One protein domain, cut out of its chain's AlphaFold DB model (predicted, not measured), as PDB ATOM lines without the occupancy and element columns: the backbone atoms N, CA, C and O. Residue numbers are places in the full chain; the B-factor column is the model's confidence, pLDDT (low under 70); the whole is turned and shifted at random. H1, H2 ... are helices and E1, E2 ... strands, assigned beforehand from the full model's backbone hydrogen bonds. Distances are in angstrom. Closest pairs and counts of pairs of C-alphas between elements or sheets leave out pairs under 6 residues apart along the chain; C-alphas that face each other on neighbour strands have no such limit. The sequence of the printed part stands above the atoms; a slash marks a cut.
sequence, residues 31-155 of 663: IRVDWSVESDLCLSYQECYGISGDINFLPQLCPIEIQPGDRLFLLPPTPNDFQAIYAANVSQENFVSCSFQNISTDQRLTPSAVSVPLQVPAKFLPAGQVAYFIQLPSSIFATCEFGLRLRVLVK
ATOM      1  N   ILE A  31     -55.635  25.545 -32.408       83.19
ATOM      2  CA  ILE A  31     -55.578  24.088 -32.542       83.19
ATOM      3  C   ILE A  31     -55.884  23.465 -31.186       83.19
ATOM      4  O   ILE A  31     -55.227  23.763 -30.190       83.19
ATOM      5  N   ARG A  32     -56.894  22.600 -31.128       84.88
ATOM      6  CA  ARG A  32     -57.368  21.988 -29.881       84.88
ATOM      7  C   ARG A  32     -57.165  20.482 -29.933       84.88
ATOM      8  O   ARG A  32     -57.701  19.832 -30.824       84.88
ATOM      9  N   VAL A  33     -56.419  19.950 -28.968       84.88
ATOM     10  CA  VAL A  33     -56.135  18.517 -28.837       84.88
ATOM     11  C   VAL A  33     -56.746  18.004 -27.545       84.88
ATOM     12  O   VAL A  33     -56.378  18.459 -26.461       84.88
ATOM     13  N   ASP A  34     -57.652  17.038 -27.661       83.75
ATOM     14  CA  ASP A  34     -58.196  16.324 -26.509       83.75
ATOM     15  C   ASP A  34     -57.121  15.405 -25.923       83.75
ATOM     16  O   ASP A  34     -56.680  14.439 -26.544       83.75
ATOM     17  N   TRP A  35     -56.675  15.707 -24.705       83.44
ATOM     18  CA  TRP A  35     -55.642  14.953 -24.000       83.44
ATOM     19  C   TRP A  35     -56.261  13.722 -23.312       83.44
ATOM     20  O   TRP A  35     -56.327  13.642 -22.085       83.44
ATOM     21  N   SER A  36     -56.770  12.776 -24.112       75.75
ATOM     22  CA  SER A  36     -57.505  11.579 -23.667       75.75
ATOM     23  C   SER A  36     -57.286  10.371 -24.593       75.75
ATOM     24  O   SER A  36     -56.974  10.525 -25.767       75.75
ATOM     25  N   VAL A  37     -57.506   9.149 -24.087       71.69
ATOM     26  CA  VAL A  37     -57.487   7.896 -24.880       71.69
ATOM     27  C   VAL A  37     -58.819   7.592 -25.596       71.69
ATOM     28  O   VAL A  37     -59.011   6.500 -26.128       71.69
ATOM     29  N   GLU A  38     -59.775   8.521 -25.595       69.06
ATOM     30  CA  GLU A  38     -61.127   8.305 -26.141       69.06
ATOM     31  C   GLU A  38     -61.289   8.749 -27.613       69.06
ATOM     32  O   GLU A  38     -62.255   8.363 -28.295       69.06
ATOM     33  N   SER A  39     -60.346   9.537 -28.140       63.62
ATOM     34  CA  SER A  39     -60.430  10.143 -29.476       63.62
ATOM     35  C   SER A  39     -59.062  10.409 -30.115       63.62
ATOM     36  O   SER A  39     -58.108  10.711 -29.416       63.62
ATOM     37  N   ASP A  40     -59.018  10.311 -31.451       74.00
ATOM     38  CA  ASP A  40     -57.881  10.619 -32.341       74.00
ATOM     39  C   ASP A  40     -56.531  10.002 -31.926       74.00
ATOM     40  O   ASP A  40     -55.573  10.676 -31.544       74.00
ATOM     41  N   LEU A  41     -56.490   8.667 -31.985       77.06
ATOM     42  CA  LEU A  41     -55.334   7.861 -31.615       77.06
ATOM     43  C   LEU A  41     -54.722   7.173 -32.832       77.06
ATOM     44  O   LEU A  41     -55.432   6.690 -33.712       77.06
ATOM     45  N   CYS A  42     -53.406   7.033 -32.821       76.06
ATOM     46  CA  CYS A  42     -52.658   6.227 -33.774       76.06
ATOM     47  C   CYS A  42     -52.315   4.855 -33.153       76.06
ATOM     48  O   CYS A  42     -52.086   4.739 -31.943       76.06
ATOM     49  N   LEU A  43     -52.334   3.789 -33.967       72.75
ATOM     50  CA  LEU A  43     -52.305   2.386 -33.505       72.75
ATOM     51  C   LEU A  43     -51.007   1.641 -33.855       72.75
ATOM     52  O   LEU A  43     -50.882   0.451 -33.567       72.75
ATOM     53  N   SER A  44     -50.028   2.321 -34.455       71.44
ATOM     54  CA  SER A  44     -48.701   1.764 -34.739       71.44
ATOM     55  C   SER A  44     -47.590   2.811 -34.608       71.44
ATOM     56  O   SER A  44     -47.830   4.002 -34.800       71.44
ATOM     57  N   TYR A  45     -46.347   2.369 -34.367       71.81
ATOM     58  CA  TYR A  45     -45.158   3.242 -34.363       71.81
ATOM     59  C   TYR A  45     -44.988   4.011 -35.682       71.81
ATOM     60  O   TYR A  45     -44.594   5.178 -35.679       71.81
ATOM     61  N   GLN A  46     -45.320   3.373 -36.807       72.44
ATOM     62  CA  GLN A  46     -45.230   3.996 -38.124       72.44
ATOM     63  C   GLN A  46     -46.284   5.101 -38.298       72.44
ATOM     64  O   GLN A  46     -45.963   6.147 -38.853       72.44
ATOM     65  N   GLU A  47     -47.508   4.900 -37.801       71.75
ATOM     66  CA  GLU A  47     -48.603   5.885 -37.864       71.75
ATOM     67  C   GLU A  47     -48.388   7.049 -36.882       71.75
ATOM     68  O   GLU A  47     -48.604   8.200 -37.237       71.75
ATOM     69  N   CYS A  48     -47.890   6.778 -35.671       71.25
ATOM     70  CA  CYS A  48     -47.645   7.815 -34.666       71.25
ATOM     71  C   CYS A  48     -46.334   8.577 -34.862       71.25
ATOM     72  O   CYS A  48     -46.210   9.726 -34.456       71.25
ATOM     73  N   TYR A  49     -45.294   7.942 -35.394       71.06
ATOM     74  CA  TYR A  49     -43.947   8.519 -35.336       71.06
ATOM     75  C   TYR A  49     -43.205   8.481 -36.668       71.06
ATOM     76  O   TYR A  49     -42.135   9.077 -36.763       71.06
ATOM     77  N   GLY A  50     -43.744   7.808 -37.691       66.19
ATOM     78  CA  GLY A  50     -43.066   7.621 -38.978       66.19
ATOM     79  C   GLY A  50     -41.839   6.704 -38.905       66.19
ATOM     80  O   GLY A  50     -41.038   6.695 -39.835       66.19
ATOM     81  N   ILE A  51     -41.676   5.953 -37.807       63.62
ATOM     82  CA  ILE A  51     -40.521   5.085 -37.531       63.62
ATOM     83  C   ILE A  51     -40.966   3.620 -37.590       63.62
ATOM     84  O   ILE A  51     -41.981   3.248 -37.005       63.62
ATOM     85  N   SER A  52     -40.179   2.772 -38.252       61.69
ATOM     86  CA  SER A  52     -40.458   1.338 -38.364       61.69
ATOM     87  C   SER A  52     -39.950   0.577 -37.131       61.69
ATOM     88  O   SER A  52     -38.754   0.592 -36.846       61.69
ATOM     89  N   GLY A  53     -40.840  -0.108 -36.406       60.09
ATOM     90  CA  GLY A  53     -40.495  -0.933 -35.241       60.09
ATOM     91  C   GLY A  53     -41.692  -1.731 -34.716       60.09
ATOM     92  O   GLY A  53     -42.828  -1.282 -34.859       60.09
ATOM     93  N   ASP A  54     -41.438  -2.912 -34.136       54.22
ATOM     94  CA  ASP A  54     -42.481  -3.889 -33.785       54.22
ATOM     95  C   ASP A  54     -42.224  -4.533 -32.405       54.22
ATOM     96  O   ASP A  54     -41.512  -5.530 -32.275       54.22
ATOM     97  N   ILE A  55     -42.767  -3.920 -31.345       54.81
ATOM     98  CA  ILE A  55     -42.889  -4.495 -29.993       54.81
ATOM     99  C   ILE A  55     -44.079  -3.820 -29.293       54.81
ATOM    100  O   ILE A  55     -44.198  -2.602 -29.397       54.81
ATOM    101  N   ASN A  56     -44.934  -4.599 -28.604       58.88
ATOM    102  CA  ASN A  56     -46.090  -4.197 -27.768       58.88
ATOM    103  C   ASN A  56     -46.406  -2.684 -27.748       58.88
ATOM    104  O   ASN A  56     -46.090  -1.982 -26.787       58.88
ATOM    105  N   PHE A  57     -47.028  -2.189 -28.820       64.19
ATOM    106  CA  PHE A  57     -47.392  -0.784 -28.968       64.19
ATOM    107  C   PHE A  57     -48.754  -0.506 -28.318       64.19
ATOM    108  O   PHE A  57     -49.726  -1.215 -28.583       64.19
ATOM    109  N   LEU A  58     -48.826   0.520 -27.470       67.62
ATOM    110  CA  LEU A  58     -50.073   1.014 -26.884       67.62
ATOM    111  C   LEU A  58     -50.561   2.237 -27.675       67.62
ATOM    112  O   LEU A  58     -49.711   3.008 -28.112       67.62
ATOM    113  N   PRO A  59     -51.881   2.444 -27.844       69.44
ATOM    114  CA  PRO A  59     -52.419   3.604 -28.559       69.44
ATOM    115  C   PRO A  59     -51.903   4.942 -28.002       69.44
ATOM    116  O   PRO A  59     -51.781   5.093 -26.785       69.44
ATOM    117  N   GLN A  60     -51.609   5.906 -28.878       77.31
ATOM    118  CA  GLN A  60     -51.067   7.235 -28.530       77.31
ATOM    119  C   GLN A  60     -51.824   8.344 -29.265       77.31
ATOM    120  O   GLN A  60     -52.484   8.054 -30.262       77.31
ATOM    121  N   LEU A  61     -51.736   9.596 -28.789       83.62
ATOM    122  CA  LEU A  61     -52.381  10.733 -29.457       83.62
ATOM    123  C   LEU A  61     -51.775  10.939 -30.844       83.62
ATOM    124  O   LEU A  61     -50.556  10.841 -31.024       83.62
ATOM    125  N   CYS A  62     -52.634  11.245 -31.811       83.06
ATOM    126  CA  CYS A  62     -52.213  11.522 -33.171       83.06
ATOM    127  C   CYS A  62     -51.211  12.686 -33.239       83.06
ATOM    128  O   CYS A  62     -51.399  13.711 -32.577       83.06
ATOM    129  N   PRO A  63     -50.142  12.562 -34.043       83.12
ATOM    130  CA  PRO A  63     -49.248  13.675 -34.308       83.12
ATOM    131  C   PRO A  63     -49.994  14.811 -34.985       83.12
ATOM    132  O   PRO A  63     -50.812  14.580 -35.878       83.12
ATOM    133  N   ILE A  64     -49.645  16.033 -34.611       84.19
ATOM    134  CA  ILE A  64     -50.202  17.228 -35.232       84.19
ATOM    135  C   ILE A  64     -49.107  18.028 -35.926       84.19
ATOM    136  O   ILE A  64     -47.959  18.080 -35.472       84.19
ATOM    137  N   GLU A  65     -49.478  18.659 -37.034       82.19
ATOM    138  CA  GLU A  65     -48.643  19.637 -37.716       82.19
ATOM    139  C   GLU A  65     -49.304  21.003 -37.595       82.19
ATOM    140  O   GLU A  65     -50.424  21.196 -38.064       82.19
ATOM    141  N   ILE A  66     -48.604  21.953 -36.987       79.50
ATOM    142  CA  ILE A  66     -49.078  23.330 -36.823       79.50
ATOM    143  C   ILE A  66     -48.191  24.279 -37.623       79.50
ATOM    144  O   ILE A  66     -47.044  23.949 -37.941       79.50
ATOM    145  N   GLN A  67     -48.702  25.459 -37.960       74.12
ATOM    146  CA  GLN A  67     -47.875  26.517 -38.537       74.12
ATOM    147  C   GLN A  67     -47.442  27.519 -37.459       74.12
ATOM    148  O   GLN A  67     -48.100  27.651 -36.425       74.12
ATOM    149  N   PRO A  68     -46.325  28.232 -37.663       70.44
ATOM    150  CA  PRO A  68     -45.911  29.283 -36.750       70.44
ATOM    151  C   PRO A  68     -47.003  30.343 -36.561       70.44
ATOM    152  O   PRO A  68     -47.552  30.845 -37.539       70.44
ATOM    153  N   GLY A  69     -47.288  30.689 -35.305       66.50
ATOM    154  CA  GLY A  69     -48.369  31.602 -34.920       66.50
ATOM    155  C   GLY A  69     -49.621  30.896 -34.387       66.50
ATOM    156  O   GLY A  69     -50.353  31.498 -33.603       66.50
ATOM    157  N   ASP A  70     -49.838  29.620 -34.724       76.06
ATOM    158  CA  ASP A  70     -50.957  28.842 -34.183       76.06
ATOM    159  C   ASP A  70     -50.876  28.703 -32.662       76.06
ATOM    160  O   ASP A  70     -49.808  28.502 -32.075       76.06
ATOM    161  N   ARG A  71     -52.040  28.744 -32.012       80.50
ATOM    162  CA  ARG A  71     -52.161  28.526 -30.570       80.50
ATOM    163  C   ARG A  71     -52.633  27.105 -30.316       80.50
ATOM    164  O   ARG A  71     -53.770  26.755 -30.615       80.50
ATOM    165  N   LEU A  72     -51.759  26.290 -29.732       85.25
ATOM    166  CA  LEU A  72     -52.081  24.920 -29.344       85.25
ATOM    167  C   LEU A  72     -52.686  24.884 -27.937       85.25
ATOM    168  O   LEU A  72     -52.043  25.282 -26.963       85.25
ATOM    169  N   PHE A  73     -53.896  24.349 -27.827       86.38
ATOM    170  CA  PHE A  73     -54.602  24.111 -26.576       86.38
ATOM    171  C   PHE A  73     -54.743  22.611 -26.320       86.38
ATOM    172  O   PHE A  73     -55.322  21.885 -27.127       86.38
ATOM    173  N   LEU A  74     -54.263  22.160 -25.165       86.50
ATOM    174  CA  LEU A  74     -54.497  20.815 -24.653       86.50
ATOM    175  C   LEU A  74     -55.762  20.840 -23.792       86.50
ATOM    176  O   LEU A  74     -55.836  21.584 -22.808       86.50
ATOM    177  N   LEU A  75     -56.770  20.065 -24.177       85.62
ATOM    178  CA  LEU A  75     -58.056  19.996 -23.492       85.62
ATOM    179  C   LEU A  75     -58.075  18.792 -22.536       85.62
ATOM    180  O   LEU A  75     -57.791  17.675 -22.969       85.62
ATOM    181  N   PRO A  76     -58.380  18.985 -21.241       78.81
ATOM    182  CA  PRO A  76     -58.485  17.876 -20.297       78.81
ATOM    183  C   PRO A  76     -59.759  17.045 -20.564       78.81
ATOM    184  O   PRO A  76     -60.744  17.598 -21.062       78.81
ATOM    185  N   PRO A  77     -59.785  15.748 -20.204       71.81
ATOM    186  CA  PRO A  77     -60.968  14.899 -20.353       71.81
ATOM    187  C   PRO A  77     -62.171  15.389 -19.521       71.81
ATOM    188  O   PRO A  77     -62.029  16.112 -18.532       71.81
ATOM    189  N   THR A  78     -63.381  14.997 -19.938       64.00
ATOM    190  CA  THR A  78     -64.660  15.392 -19.307       64.00
ATOM    191  C   THR A  78     -64.792  14.903 -17.841       64.00
ATOM    192  O   THR A  78     -64.082  13.988 -17.429       64.00
ATOM    193  N   PRO A  79     -65.679  15.495 -17.004       55.69
ATOM    194  CA  PRO A  79     -65.453  15.683 -15.558       55.69
ATOM    195  C   PRO A  79     -65.384  14.455 -14.630       55.69
ATOM    196  O   PRO A  79     -65.257  14.651 -13.423       55.69
ATOM    197  N   ASN A  80     -65.508  13.221 -15.125       52.56
ATOM    198  CA  ASN A  80     -65.603  12.031 -14.268       52.56
ATOM    199  C   ASN A  80     -64.315  11.201 -14.156       52.56
ATOM    200  O   ASN A  80     -64.269  10.313 -13.304       52.56
ATOM    201  N   ASP A  81     -63.266  11.521 -14.917       51.47
ATOM    202  CA  ASP A  81     -61.976  10.827 -14.845       51.47
ATOM    203  C   ASP A  81     -60.880  11.754 -14.298       51.47
ATOM    204  O   ASP A  81     -60.626  12.841 -14.811       51.47
ATOM    205  N   PHE A  82     -60.220  11.334 -13.215       52.72
ATOM    206  CA  PHE A  82     -59.162  12.072 -12.508       52.72
ATOM    207  C   PHE A  82     -57.849  12.194 -13.319       52.72
ATOM    208  O   PHE A  82     -56.794  11.726 -12.884       52.72
ATOM    209  N   GLN A  83     -57.867  12.839 -14.487       61.34
ATOM    210  CA  GLN A  83     -56.664  13.144 -15.271       61.34
ATOM    211  C   GLN A  83     -56.575  14.642 -15.582       61.34
ATOM    212  O   GLN A  83     -57.033  15.125 -16.609       61.34
ATOM    213  N   ALA A  84     -55.956  15.391 -14.669       67.44
ATOM    214  CA  ALA A  84     -55.497  16.746 -14.953       67.44
ATOM    215  C   ALA A  84     -54.263  16.708 -15.880       67.44
ATOM    216  O   ALA A  84     -53.432  15.796 -15.788       67.44
ATOM    217  N   ILE A  85     -54.125  17.706 -16.753       76.06
ATOM    218  CA  ILE A  85     -52.990  17.817 -17.672       76.06
ATOM    219  C   ILE A  85     -51.753  18.156 -16.854       76.06
ATOM    220  O   ILE A  85     -51.682  19.203 -16.205       76.06
ATOM    221  N   TYR A  86     -50.780  17.253 -16.878       83.12
ATOM    222  CA  TYR A  86     -49.492  17.441 -16.233       83.12
ATOM    223  C   TYR A  86     -48.425  16.824 -17.123       83.12
ATOM    224  O   TYR A  86     -48.210  15.615 -17.109       83.12
ATOM    225  N   ALA A  87     -47.805  17.659 -17.951       84.81
ATOM    226  CA  ALA A  87     -46.956  17.215 -19.044       84.81
ATOM    227  C   ALA A  87     -45.666  18.041 -19.139       84.81
ATOM    228  O   ALA A  87     -45.575  19.165 -18.630       84.81
ATOM    229  N   ALA A  88     -44.659  17.478 -19.803       86.81
ATOM    230  CA  ALA A  88     -43.389  18.143 -20.077       86.81
ATOM    231  C   ALA A  88     -42.952  17.953 -21.530       86.81
ATOM    232  O   ALA A  88     -43.258  16.929 -22.142       86.81
ATOM    233  N   ASN A  89     -42.209  18.936 -22.042       88.12
ATOM    234  CA  ASN A  89     -41.478  18.843 -23.300       88.12
ATOM    235  C   ASN A  89     -40.149  18.105 -23.074       88.12
ATOM    236  O   ASN A  89     -39.366  18.483 -22.198       88.12
ATOM    237  N   VAL A  90     -39.886  17.063 -23.854       86.06
ATOM    238  CA  VAL A  90     -38.717  16.186 -23.705       86.06
ATOM    239  C   VAL A  90     -37.985  15.990 -25.035       86.06
ATOM    240  O   VAL A  90     -38.470  16.372 -26.093       86.06
ATOM    241  N   SER A  91     -36.788  15.399 -24.997       85.62
ATOM    242  CA  SER A  91     -36.078  15.009 -26.220       85.62
ATOM    243  C   SER A  91     -36.772  13.833 -26.915       85.62
ATOM    244  O   SER A  91     -37.461  13.039 -26.271       85.62
ATOM    245  N   GLN A  92     -36.524  13.664 -28.218       83.50
ATOM    246  CA  GLN A  92     -37.015  12.514 -28.985       83.50
ATOM    247  C   GLN A  92     -36.612  11.173 -28.342       83.50
ATOM    248  O   GLN A  92     -37.417  10.249 -28.276       83.50
ATOM    249  N   GLU A  93     -35.385  11.072 -27.827       81.75
ATOM    250  CA  GLU A  93     -34.903   9.871 -27.141       81.75
ATOM    251  C   GLU A  93     -35.713   9.577 -25.874       81.75
ATOM    252  O   GLU A  93     -36.173   8.450 -25.694       81.75
ATOM    253  N   ASN A  94     -35.956  10.580 -25.024       81.12
ATOM    254  CA  ASN A  94     -36.748  10.416 -23.799       81.12
ATOM    255  C   ASN A  94     -38.228  10.154 -24.094       81.12
ATOM    256  O   ASN A  94     -38.882   9.431 -23.350       81.12
ATOM    257  N   PHE A  95     -38.745  10.697 -25.192       82.81
ATOM    258  CA  PHE A  95     -40.100  10.452 -25.674       82.81
ATOM    259  C   PHE A  95     -40.306   9.003 -26.148       82.81
ATOM    260  O   PHE A  95     -41.340   8.393 -25.860       82.81
ATOM    261  N   VAL A  96     -39.314   8.429 -26.844       77.12
ATOM    262  CA  VAL A  96     -39.344   7.036 -27.325       77.12
ATOM    263  C   VAL A  96     -39.045   6.051 -26.193       77.12
ATOM    264  O   VAL A  96     -39.822   5.126 -25.967       77.12
ATOM    265  N   SER A  97     -37.950   6.264 -25.457       73.88
ATOM    266  CA  SER A  97     -37.501   5.400 -24.349       73.88
ATOM    267  C   SER A  97     -38.330   5.549 -23.075       73.88
ATOM    268  O   SER A  97     -38.258   4.703 -22.185       73.88
ATOM    269  N   CYS A  98     -39.134   6.607 -22.993       71.06
ATOM    270  CA  CYS A  98     -40.000   6.894 -21.866       71.06
ATOM    271  C   CYS A  98     -39.262   7.094 -20.531       71.06
ATOM    272  O   CYS A  98     -39.656   6.584 -19.477       71.06
ATOM    273  N   SER A  99     -38.168   7.855 -20.586       71.75
ATOM    274  CA  SER A  99     -37.338   8.192 -19.432       71.75
ATOM    275  C   SER A  99     -37.755   9.524 -18.807       71.75
ATOM    276  O   SER A  99     -37.796  10.556 -19.474       71.75
ATOM    277  N   PHE A 100     -38.021   9.510 -17.498       69.88
ATOM    278  CA  PHE A 100     -38.367  10.703 -16.710       69.88
ATOM    279  C   PHE A 100     -37.213  11.226 -15.846       69.88
ATOM    280  O   PHE A 100     -37.406  12.115 -15.012       69.88
ATOM    281  N   GLN A 101     -36.017  10.647 -15.975       65.31
ATOM    282  CA  GLN A 101     -34.879  11.069 -15.168       65.31
ATOM    283  C   GLN A 101     -34.396  12.438 -15.671       65.31
ATOM    284  O   GLN A 101     -33.985  12.563 -16.819       65.31
ATOM    285  N   ASN A 102     -34.444  13.450 -14.794       65.38
ATOM    286  CA  ASN A 102     -33.971  14.828 -15.018       65.38
ATOM    287  C   ASN A 102     -34.906  15.779 -15.797       65.38
ATOM    288  O   ASN A 102     -34.435  16.587 -16.592       65.38
ATOM    289  N   ILE A 103     -36.221  15.750 -15.540       74.75
ATOM    290  CA  ILE A 103     -37.136  16.784 -16.064       74.75
ATOM    291  C   ILE A 103     -37.015  18.065 -15.232       74.75
ATOM    292  O   ILE A 103     -37.478  18.125 -14.087       74.75
ATOM    293  N   SER A 104     -36.396  19.089 -15.819       76.31
ATOM    294  CA  SER A 104     -36.247  20.425 -15.231       76.31
ATOM    295  C   SER A 104     -37.585  21.174 -15.138       76.31
ATOM    296  O   SER A 104     -38.558  20.831 -15.812       76.31
ATOM    297  N   THR A 105     -37.651  22.218 -14.308       74.56
ATOM    298  CA  THR A 105     -38.835  23.093 -14.212       74.56
ATOM    299  C   THR A 105     -39.154  23.779 -15.534       74.56
ATOM    300  O   THR A 105     -40.325  23.911 -15.873       74.56
ATOM    301  N   ASP A 106     -38.132  24.140 -16.309       77.81
ATOM    302  CA  ASP A 106     -38.287  24.876 -17.567       77.81
ATOM    303  C   ASP A 106     -38.815  24.012 -18.712       77.81
ATOM    304  O   ASP A 106     -39.311  24.551 -19.696       77.81
ATOM    305  N   GLN A 107     -38.756  22.683 -18.569       80.94
ATOM    306  CA  GLN A 107     -39.347  21.713 -19.495       80.94
ATOM    307  C   GLN A 107     -40.823  21.426 -19.206       80.94
ATOM    308  O   GLN A 107     -41.512  20.845 -20.044       80.94
ATOM    309  N   ARG A 108     -41.326  21.793 -18.023       83.81
ATOM    310  CA  ARG A 108     -42.725  21.551 -17.661       83.81
ATOM    311  C   ARG A 108     -43.620  22.556 -18.368       83.81
ATOM    312  O   ARG A 108     -43.384  23.760 -18.307       83.81
ATOM    313  N   LEU A 109     -44.680  22.048 -18.989       81.69
ATOM    314  CA  LEU A 109     -45.709  22.885 -19.602       81.69
ATOM    315  C   LEU A 109     -46.442  23.710 -18.540       81.69
ATOM    316  O   LEU A 109     -46.738  24.881 -18.758       81.69
ATOM    317  N   THR A 110     -46.694  23.104 -17.377       75.81
ATOM    318  CA  THR A 110     -47.310  23.755 -16.222       75.81
ATOM    319  C   THR A 110     -46.597  23.363 -14.931       75.81
ATOM    320  O   THR A 110     -46.133  22.229 -14.779       75.81
ATOM    321  N   PRO A 111     -46.528  24.272 -13.943       72.00
ATOM    322  CA  PRO A 111     -45.934  23.962 -12.647       72.00
ATOM    323  C   PRO A 111     -46.778  22.973 -11.824       72.00
ATOM    324  O   PRO A 111     -46.264  22.368 -10.887       72.00
ATOM    325  N   SER A 112     -48.069  22.814 -12.139       74.94
ATOM    326  CA  SER A 112     -49.037  21.952 -11.440       74.94
ATOM    327  C   SER A 112     -50.022  21.326 -12.431       74.94
ATOM    328  O   SER A 112     -50.170  21.827 -13.543       74.94
ATOM    329  N   ALA A 113     -50.708  20.251 -12.035       76.31
ATOM    330  CA  ALA A 113     -51.713  19.611 -12.880       76.31
ATOM    331  C   ALA A 113     -52.941  20.524 -13.078       76.31
ATOM    332  O   ALA A 113     -53.442  21.096 -12.109       76.31
ATOM    333  N   VAL A 114     -53.422  20.664 -14.318       76.56
ATOM    334  CA  VAL A 114     -54.483  21.619 -14.692       76.56
ATOM    335  C   VAL A 114     -55.718  20.892 -15.235       76.56
ATOM    336  O   VAL A 114     -55.597  19.980 -16.045       76.56
ATOM    337  N   SER A 115     -56.916  21.292 -14.797       77.12
ATOM    338  CA  SER A 115     -58.209  20.715 -15.219       77.12
ATOM    339  C   SER A 115     -59.031  21.643 -16.127       77.12
ATOM    340  O   SER A 115     -60.233  21.454 -16.290       77.12
ATOM    341  N   VAL A 116     -58.394  22.665 -16.697       79.38
ATOM    342  CA  VAL A 116     -58.953  23.588 -17.698       79.38
ATOM    343  C   VAL A 116     -58.101  23.531 -18.971       79.38
ATOM    344  O   VAL A 116     -56.970  23.041 -18.896       79.38
ATOM    345  N   PRO A 117     -58.602  24.014 -20.125       83.94
ATOM    346  CA  PRO A 117     -57.815  24.103 -21.352       83.94
ATOM    347  C   PRO A 117     -56.461  24.778 -21.116       83.94
ATOM    348  O   PRO A 117     -56.401  25.906 -20.625       83.94
ATOM    349  N   LEU A 118     -55.380  24.083 -21.459       84.75
ATOM    350  CA  LEU A 118     -54.015  24.564 -21.293       84.75
ATOM    351  C   LEU A 118     -53.463  25.038 -22.637       84.75
ATOM    352  O   LEU A 118     -53.257  24.220 -23.529       84.75
ATOM    353  N   GLN A 119     -53.159  26.329 -22.759       85.38
ATOM    354  CA  GLN A 119     -52.396  26.835 -23.899       85.38
ATOM    355  C   GLN A 119     -50.917  26.467 -23.743       85.38
ATOM    356  O   GLN A 119     -50.301  26.784 -22.725       85.38
ATOM    357  N   VAL A 120     -50.339  25.822 -24.754       85.31
ATOM    358  CA  VAL A 120     -48.906  25.519 -24.804       85.31
ATOM    359  C   VAL A 120     -48.129  26.819 -25.061       85.31
ATOM    360  O   VAL A 120     -48.377  27.474 -26.074       85.31
ATOM    361  N   PRO A 121     -47.188  27.216 -24.180       79.31
ATOM    362  CA  PRO A 121     -46.375  28.412 -24.398       79.31
ATOM    363  C   PRO A 121     -45.565  28.347 -25.699       79.31
ATOM    364  O   PRO A 121     -44.922  27.331 -25.972       79.31
ATOM    365  N   ALA A 122     -45.510  29.457 -26.445       68.00
ATOM    366  CA  ALA A 122     -44.842  29.537 -27.751       68.00
ATOM    367  C   ALA A 122     -43.363  29.102 -27.720       68.00
ATOM    368  O   ALA A 122     -42.882  28.472 -28.655       68.00
ATOM    369  N   LYS A 123     -42.661  29.324 -26.598       74.12
ATOM    370  CA  LYS A 123     -41.274  28.861 -26.392       74.12
ATOM    371  C   LYS A 123     -41.074  27.347 -26.573       74.12
ATOM    372  O   LYS A 123     -39.954  26.908 -26.802       74.12
ATOM    373  N   PHE A 124     -42.131  26.543 -26.420       80.81
ATOM    374  CA  PHE A 124     -42.092  25.089 -26.607       80.81
ATOM    375  C   PHE A 124     -42.492  24.645 -28.017       80.81
ATOM    376  O   PHE A 124     -42.454  23.450 -28.297       80.81
ATOM    377  N   LEU A 125     -42.864  25.583 -28.889       82.06
ATOM    378  CA  LEU A 125     -43.281  25.346 -30.269       82.06
ATOM    379  C   LEU A 125     -42.402  26.142 -31.259       82.06
ATOM    380  O   LEU A 125     -42.925  26.952 -32.025       82.06
ATOM    381  N   PRO A 126     -41.067  25.957 -31.253       72.44
ATOM    382  CA  PRO A 126     -40.188  26.649 -32.191       72.44
ATOM    383  C   PRO A 126     -40.417  26.180 -33.635       72.44
ATOM    384  O   PRO A 126     -40.567  24.986 -33.897       72.44
ATOM    385  N   ALA A 127     -40.411  27.127 -34.577       70.25
ATOM    386  CA  ALA A 127     -40.589  26.853 -36.002       70.25
ATOM    387  C   ALA A 127     -39.500  25.916 -36.553       70.25
ATOM    388  O   ALA A 127     -38.339  25.989 -36.146       70.25
ATOM    389  N   GLY A 128     -39.887  25.018 -37.462       70.19
ATOM    390  CA  GLY A 128     -38.990  24.040 -38.090       70.19
ATOM    391  C   GLY A 128     -38.548  22.888 -37.190       70.19
ATOM    392  O   GLY A 128     -37.825  22.000 -37.638       70.19
ATOM    393  N   GLN A 129     -38.989  22.857 -35.931       80.44
ATOM    394  CA  GLN A 129     -38.634  21.813 -34.977       80.44
ATOM    395  C   GLN A 129     -39.836  20.935 -34.619       80.44
ATOM    396  O   GLN A 129     -41.003  21.278 -34.829       80.44
ATOM    397  N   VAL A 130     -39.528  19.767 -34.055       83.81
ATOM    398  CA  VAL A 130     -40.518  18.835 -33.514       83.81
ATOM    399  C   VAL A 130     -40.490  18.922 -31.994       83.81
ATOM    400  O   VAL A 130     -39.460  18.653 -31.375       83.81
ATOM    401  N   ALA A 131     -41.628  19.259 -31.396       87.94
ATOM    402  CA  ALA A 131     -41.830  19.209 -29.957       87.94
ATOM    403  C   ALA A 131     -42.425  17.855 -29.546       87.94
ATOM    404  O   ALA A 131     -43.299  17.300 -30.223       87.94
ATOM    405  N   TYR A 132     -41.949  17.323 -28.421       88.12
ATOM    406  CA  TYR A 132     -42.321  16.002 -27.924       88.12
ATOM    407  C   TYR A 132     -42.846  16.127 -26.500       88.12
ATOM    408  O   TYR A 132     -42.085  16.365 -25.563       88.12
ATOM    409  N   PHE A 133     -44.151  15.939 -26.323       89.38
ATOM    410  CA  PHE A 133     -44.802  16.077 -25.027       89.38
ATOM    411  C   PHE A 133     -45.164  14.715 -24.448       89.38
ATOM    412  O   PHE A 133     -45.755  13.879 -25.131       89.38
ATOM    413  N   ILE A 134     -44.844  14.509 -23.171       84.62
ATOM    414  CA  ILE A 134     -45.212  13.300 -22.425       84.62
ATOM    415  C   ILE A 134     -46.006  13.660 -21.172       84.62
ATOM    416  O   ILE A 134     -45.697  14.643 -20.492       84.62
ATOM    417  N   GLN A 135     -47.003  12.839 -20.841       83.19
ATOM    418  CA  GLN A 135     -47.686  12.902 -19.553       83.19
ATOM    419  C   GLN A 135     -46.721  12.495 -18.431       83.19
ATOM    420  O   GLN A 135     -46.091  11.437 -18.475       83.19
ATOM    421  N   LEU A 136     -46.636  13.325 -17.395       78.44
ATOM    422  CA  LEU A 136     -45.887  13.043 -16.179       78.44
ATOM    423  C   LEU A 136     -46.748  12.257 -15.179       78.44
ATOM    424  O   LEU A 136     -47.966  12.458 -15.110       78.44
ATOM    425  N   PRO A 137     -46.138  11.382 -14.363       70.00
ATOM    426  CA  PRO A 137     -46.871  10.591 -13.385       70.00
ATOM    427  C   PRO A 137     -47.520  11.488 -12.324       70.00
ATOM    428  O   PRO A 137     -46.849  12.269 -11.650       70.00
ATOM    429  N   SER A 138     -48.834  11.345 -12.154       61.97
ATOM    430  CA  SER A 138     -49.619  11.989 -11.091       61.97
ATOM    431  C   SER A 138     -49.863  11.067  -9.881       61.97
ATOM    432  O   SER A 138     -50.245  11.549  -8.817       61.97
ATOM    433  N   SER A 139     -49.605   9.753 -10.004       55.66
ATOM    434  CA  SER A 139     -49.623   8.773  -8.901       55.66
ATOM    435  C   SER A 139     -48.638   7.607  -9.126       55.66
ATOM    436  O   SER A 139     -48.113   7.425 -10.223       55.66
ATOM    437  N   ILE A 140     -48.410   6.802  -8.079       51.28
ATOM    438  CA  ILE A 140     -47.343   5.784  -7.936       51.28
ATOM    439  C   ILE A 140     -47.410   4.650  -8.994       51.28
ATOM    440  O   ILE A 140     -46.439   3.918  -9.163       51.28
ATOM    441  N   PHE A 141     -48.514   4.510  -9.740       50.41
ATOM    442  CA  PHE A 141     -48.718   3.431 -10.725       50.41
ATOM    443  C   PHE A 141     -48.610   3.850 -12.198       50.41
ATOM    444  O   PHE A 141     -48.756   3.000 -13.074       50.41
ATOM    445  N   ALA A 142     -48.355   5.122 -12.505       52.69
ATOM    446  CA  ALA A 142     -48.220   5.558 -13.893       52.69
ATOM    447  C   ALA A 142     -46.812   5.232 -14.423       52.69
ATOM    448  O   ALA A 142     -45.888   6.034 -14.294       52.69
ATOM    449  N   THR A 143     -46.629   4.045 -15.009       53.94
ATOM    450  CA  THR A 143     -45.468   3.796 -15.871       53.94
ATOM    451  C   THR A 143     -45.681   4.498 -17.211       53.94
ATOM    452  O   THR A 143     -46.790   4.569 -17.741       53.94
ATOM    453  N   CYS A 144     -44.596   5.034 -17.760       57.62
ATOM    454  CA  CYS A 144     -44.573   5.831 -18.986       57.62
ATOM    455  C   CYS A 144     -45.144   5.090 -20.222       57.62
ATOM    456  O   CYS A 144     -45.601   5.707 -21.185       57.62
ATOM    457  N   GLU A 145     -45.158   3.755 -20.187       60.88
ATOM    458  CA  GLU A 145     -45.775   2.904 -21.210       60.88
ATOM    459  C   GLU A 145     -47.284   3.151 -21.359       60.88
ATOM    460  O   GLU A 145     -47.790   3.061 -22.471       60.88
ATOM    461  N   PHE A 146     -47.987   3.545 -20.291       65.81
ATOM    462  CA  PHE A 146     -49.443   3.763 -20.303       65.81
ATOM    463  C   PHE A 146     -49.857   5.245 -20.334       65.81
ATOM    464  O   PHE A 146     -51.045   5.548 -20.249       65.81
ATOM    465  N   GLY A 147     -48.897   6.173 -20.404       71.94
ATOM    466  CA  GLY A 147     -49.160   7.614 -20.456       71.94
ATOM    467  C   GLY A 147     -49.446   8.120 -21.873       71.94
ATOM    468  O   GLY A 147     -48.969   7.541 -22.850       71.94
ATOM    469  N   LEU A 148     -50.185   9.230 -21.967       80.81
ATOM    470  CA  LEU A 148     -50.410   9.946 -23.225       80.81
ATOM    471  C   LEU A 148     -49.138  10.672 -23.676       80.81
ATOM    472  O   LEU A 148     -48.434  11.286 -22.864       80.81
ATOM    473  N   ARG A 149     -48.864  10.620 -24.978       84.38
ATOM    474  CA  ARG A 149     -47.760  11.325 -25.627       84.38
ATOM    475  C   ARG A 149     -48.261  12.020 -26.884       84.38
ATOM    476  O   ARG A 149     -49.082  11.458 -27.602       84.38
ATOM    477  N   LEU A 150     -47.736  13.211 -27.152       86.69
ATOM    478  CA  LEU A 150     -48.083  14.019 -28.319       86.69
ATOM    479  C   LEU A 150     -46.812  14.492 -29.025       86.69
ATOM    480  O   LEU A 150     -45.936  15.100 -28.407       86.69
ATOM    481  N   ARG A 151     -46.728  14.231 -30.331       86.50
ATOM    482  CA  ARG A 151     -45.683  14.754 -31.214       86.50
ATOM    483  C   ARG A 151     -46.254  15.917 -32.018       86.50
ATOM    484  O   ARG A 151     -47.241  15.740 -32.726       86.50
ATOM    485  N   VAL A 152     -45.611  17.076 -31.944       88.50
ATOM    486  CA  VAL A 152     -46.039  18.291 -32.647       88.50
ATOM    487  C   VAL A 152     -44.930  18.734 -33.588       88.50
ATOM    488  O   VAL A 152     -43.822  19.009 -33.136       88.50
ATOM    489  N   LEU A 153     -45.204  18.795 -34.888       84.44
ATOM    490  CA  LEU A 153     -44.300  19.394 -35.872       84.44
ATOM    491  C   LEU A 153     -44.741  20.833 -36.141       84.44
ATOM    492  O   LEU A 153     -45.879  21.058 -36.547       84.44
ATOM    493  N   VAL A 154     -43.837  21.794 -35.956       82.12
ATOM    494  CA  VAL A 154     -44.082  23.188 -36.341       82.12
ATOM    495  C   VAL A 154     -43.456  23.428 -37.708       82.12
ATOM    496  O   VAL A 154     -42.246  23.278 -37.883       82.12
ATOM    497  N   LYS A 155     -44.271  23.788 -38.698       76.56
ATOM    498  CA  LYS A 155     -43.807  24.025 -40.071       76.56
ATOM    499  C   LYS A 155     -42.857  25.223 -40.152       76.56
ATOM    500  O   LYS A 155     -42.912  26.131 -39.328       76.56
TER     501      LYS A 155
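Overview. This is residues 31 to 155 of the 663 residues of the protein "Putative fibrillin-2" of Stichopus japonicus (UniProt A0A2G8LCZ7). With little regular structure, loops surround a small, twisted, curled sheet, E2 E6 E5 E4, with H2 over one face and the parallel pair E1 and E3 beyond the other. Of 125 printed residues, 39 are in named elements, class mixed: E1 H1 E2 E3 E4 H2 E5 E6. The sheet is mixed; the whole is compact, radius of gyration of the C-alphas 13.8 A, spans 36 by 35 by 30 A.

Along the chain. Find C-alpha 31 at (-55.578, 24.088, -32.542), where E1, residues 31 to 34, begins. Read on through H1, 45 to 49; E2, 64 to 66; E3, 71 to 75; E4, 87 to 90; H2, 92 to 97; and E5, 130 to 135, 16.8 A long. E6, 149 to 154, 16.4 A long, ends at (-44.082, 23.188, -36.341).

Arrangement. Look for N and O pairs within hydrogen-bond range: parallel E1 and E3, N 33 and O 73, 2.9 A; parallel E2 and E6, N 66 and O 153, 2.9 A; antiparallel E4 and E5, N 90 and O 132, 2.9 A; hairpin E5 and E6, N 133 and O 150, 2.9 A. H2 is on the sheet, height over the sheet 8.6 A; its closest C-alphas to E5 are Phe 95 and Tyr 132, 6.4 A. H1 only grazes it with residues 48 to 49. In H1 and H2 every O i to N i+4 pair is within range.

Size, cuts and confidence. The printed part has no cut; H2 to E5 is a long link of 32 residues. Confidence is under 70 in 33 residues, among them 50 to 59 and 138 to 146.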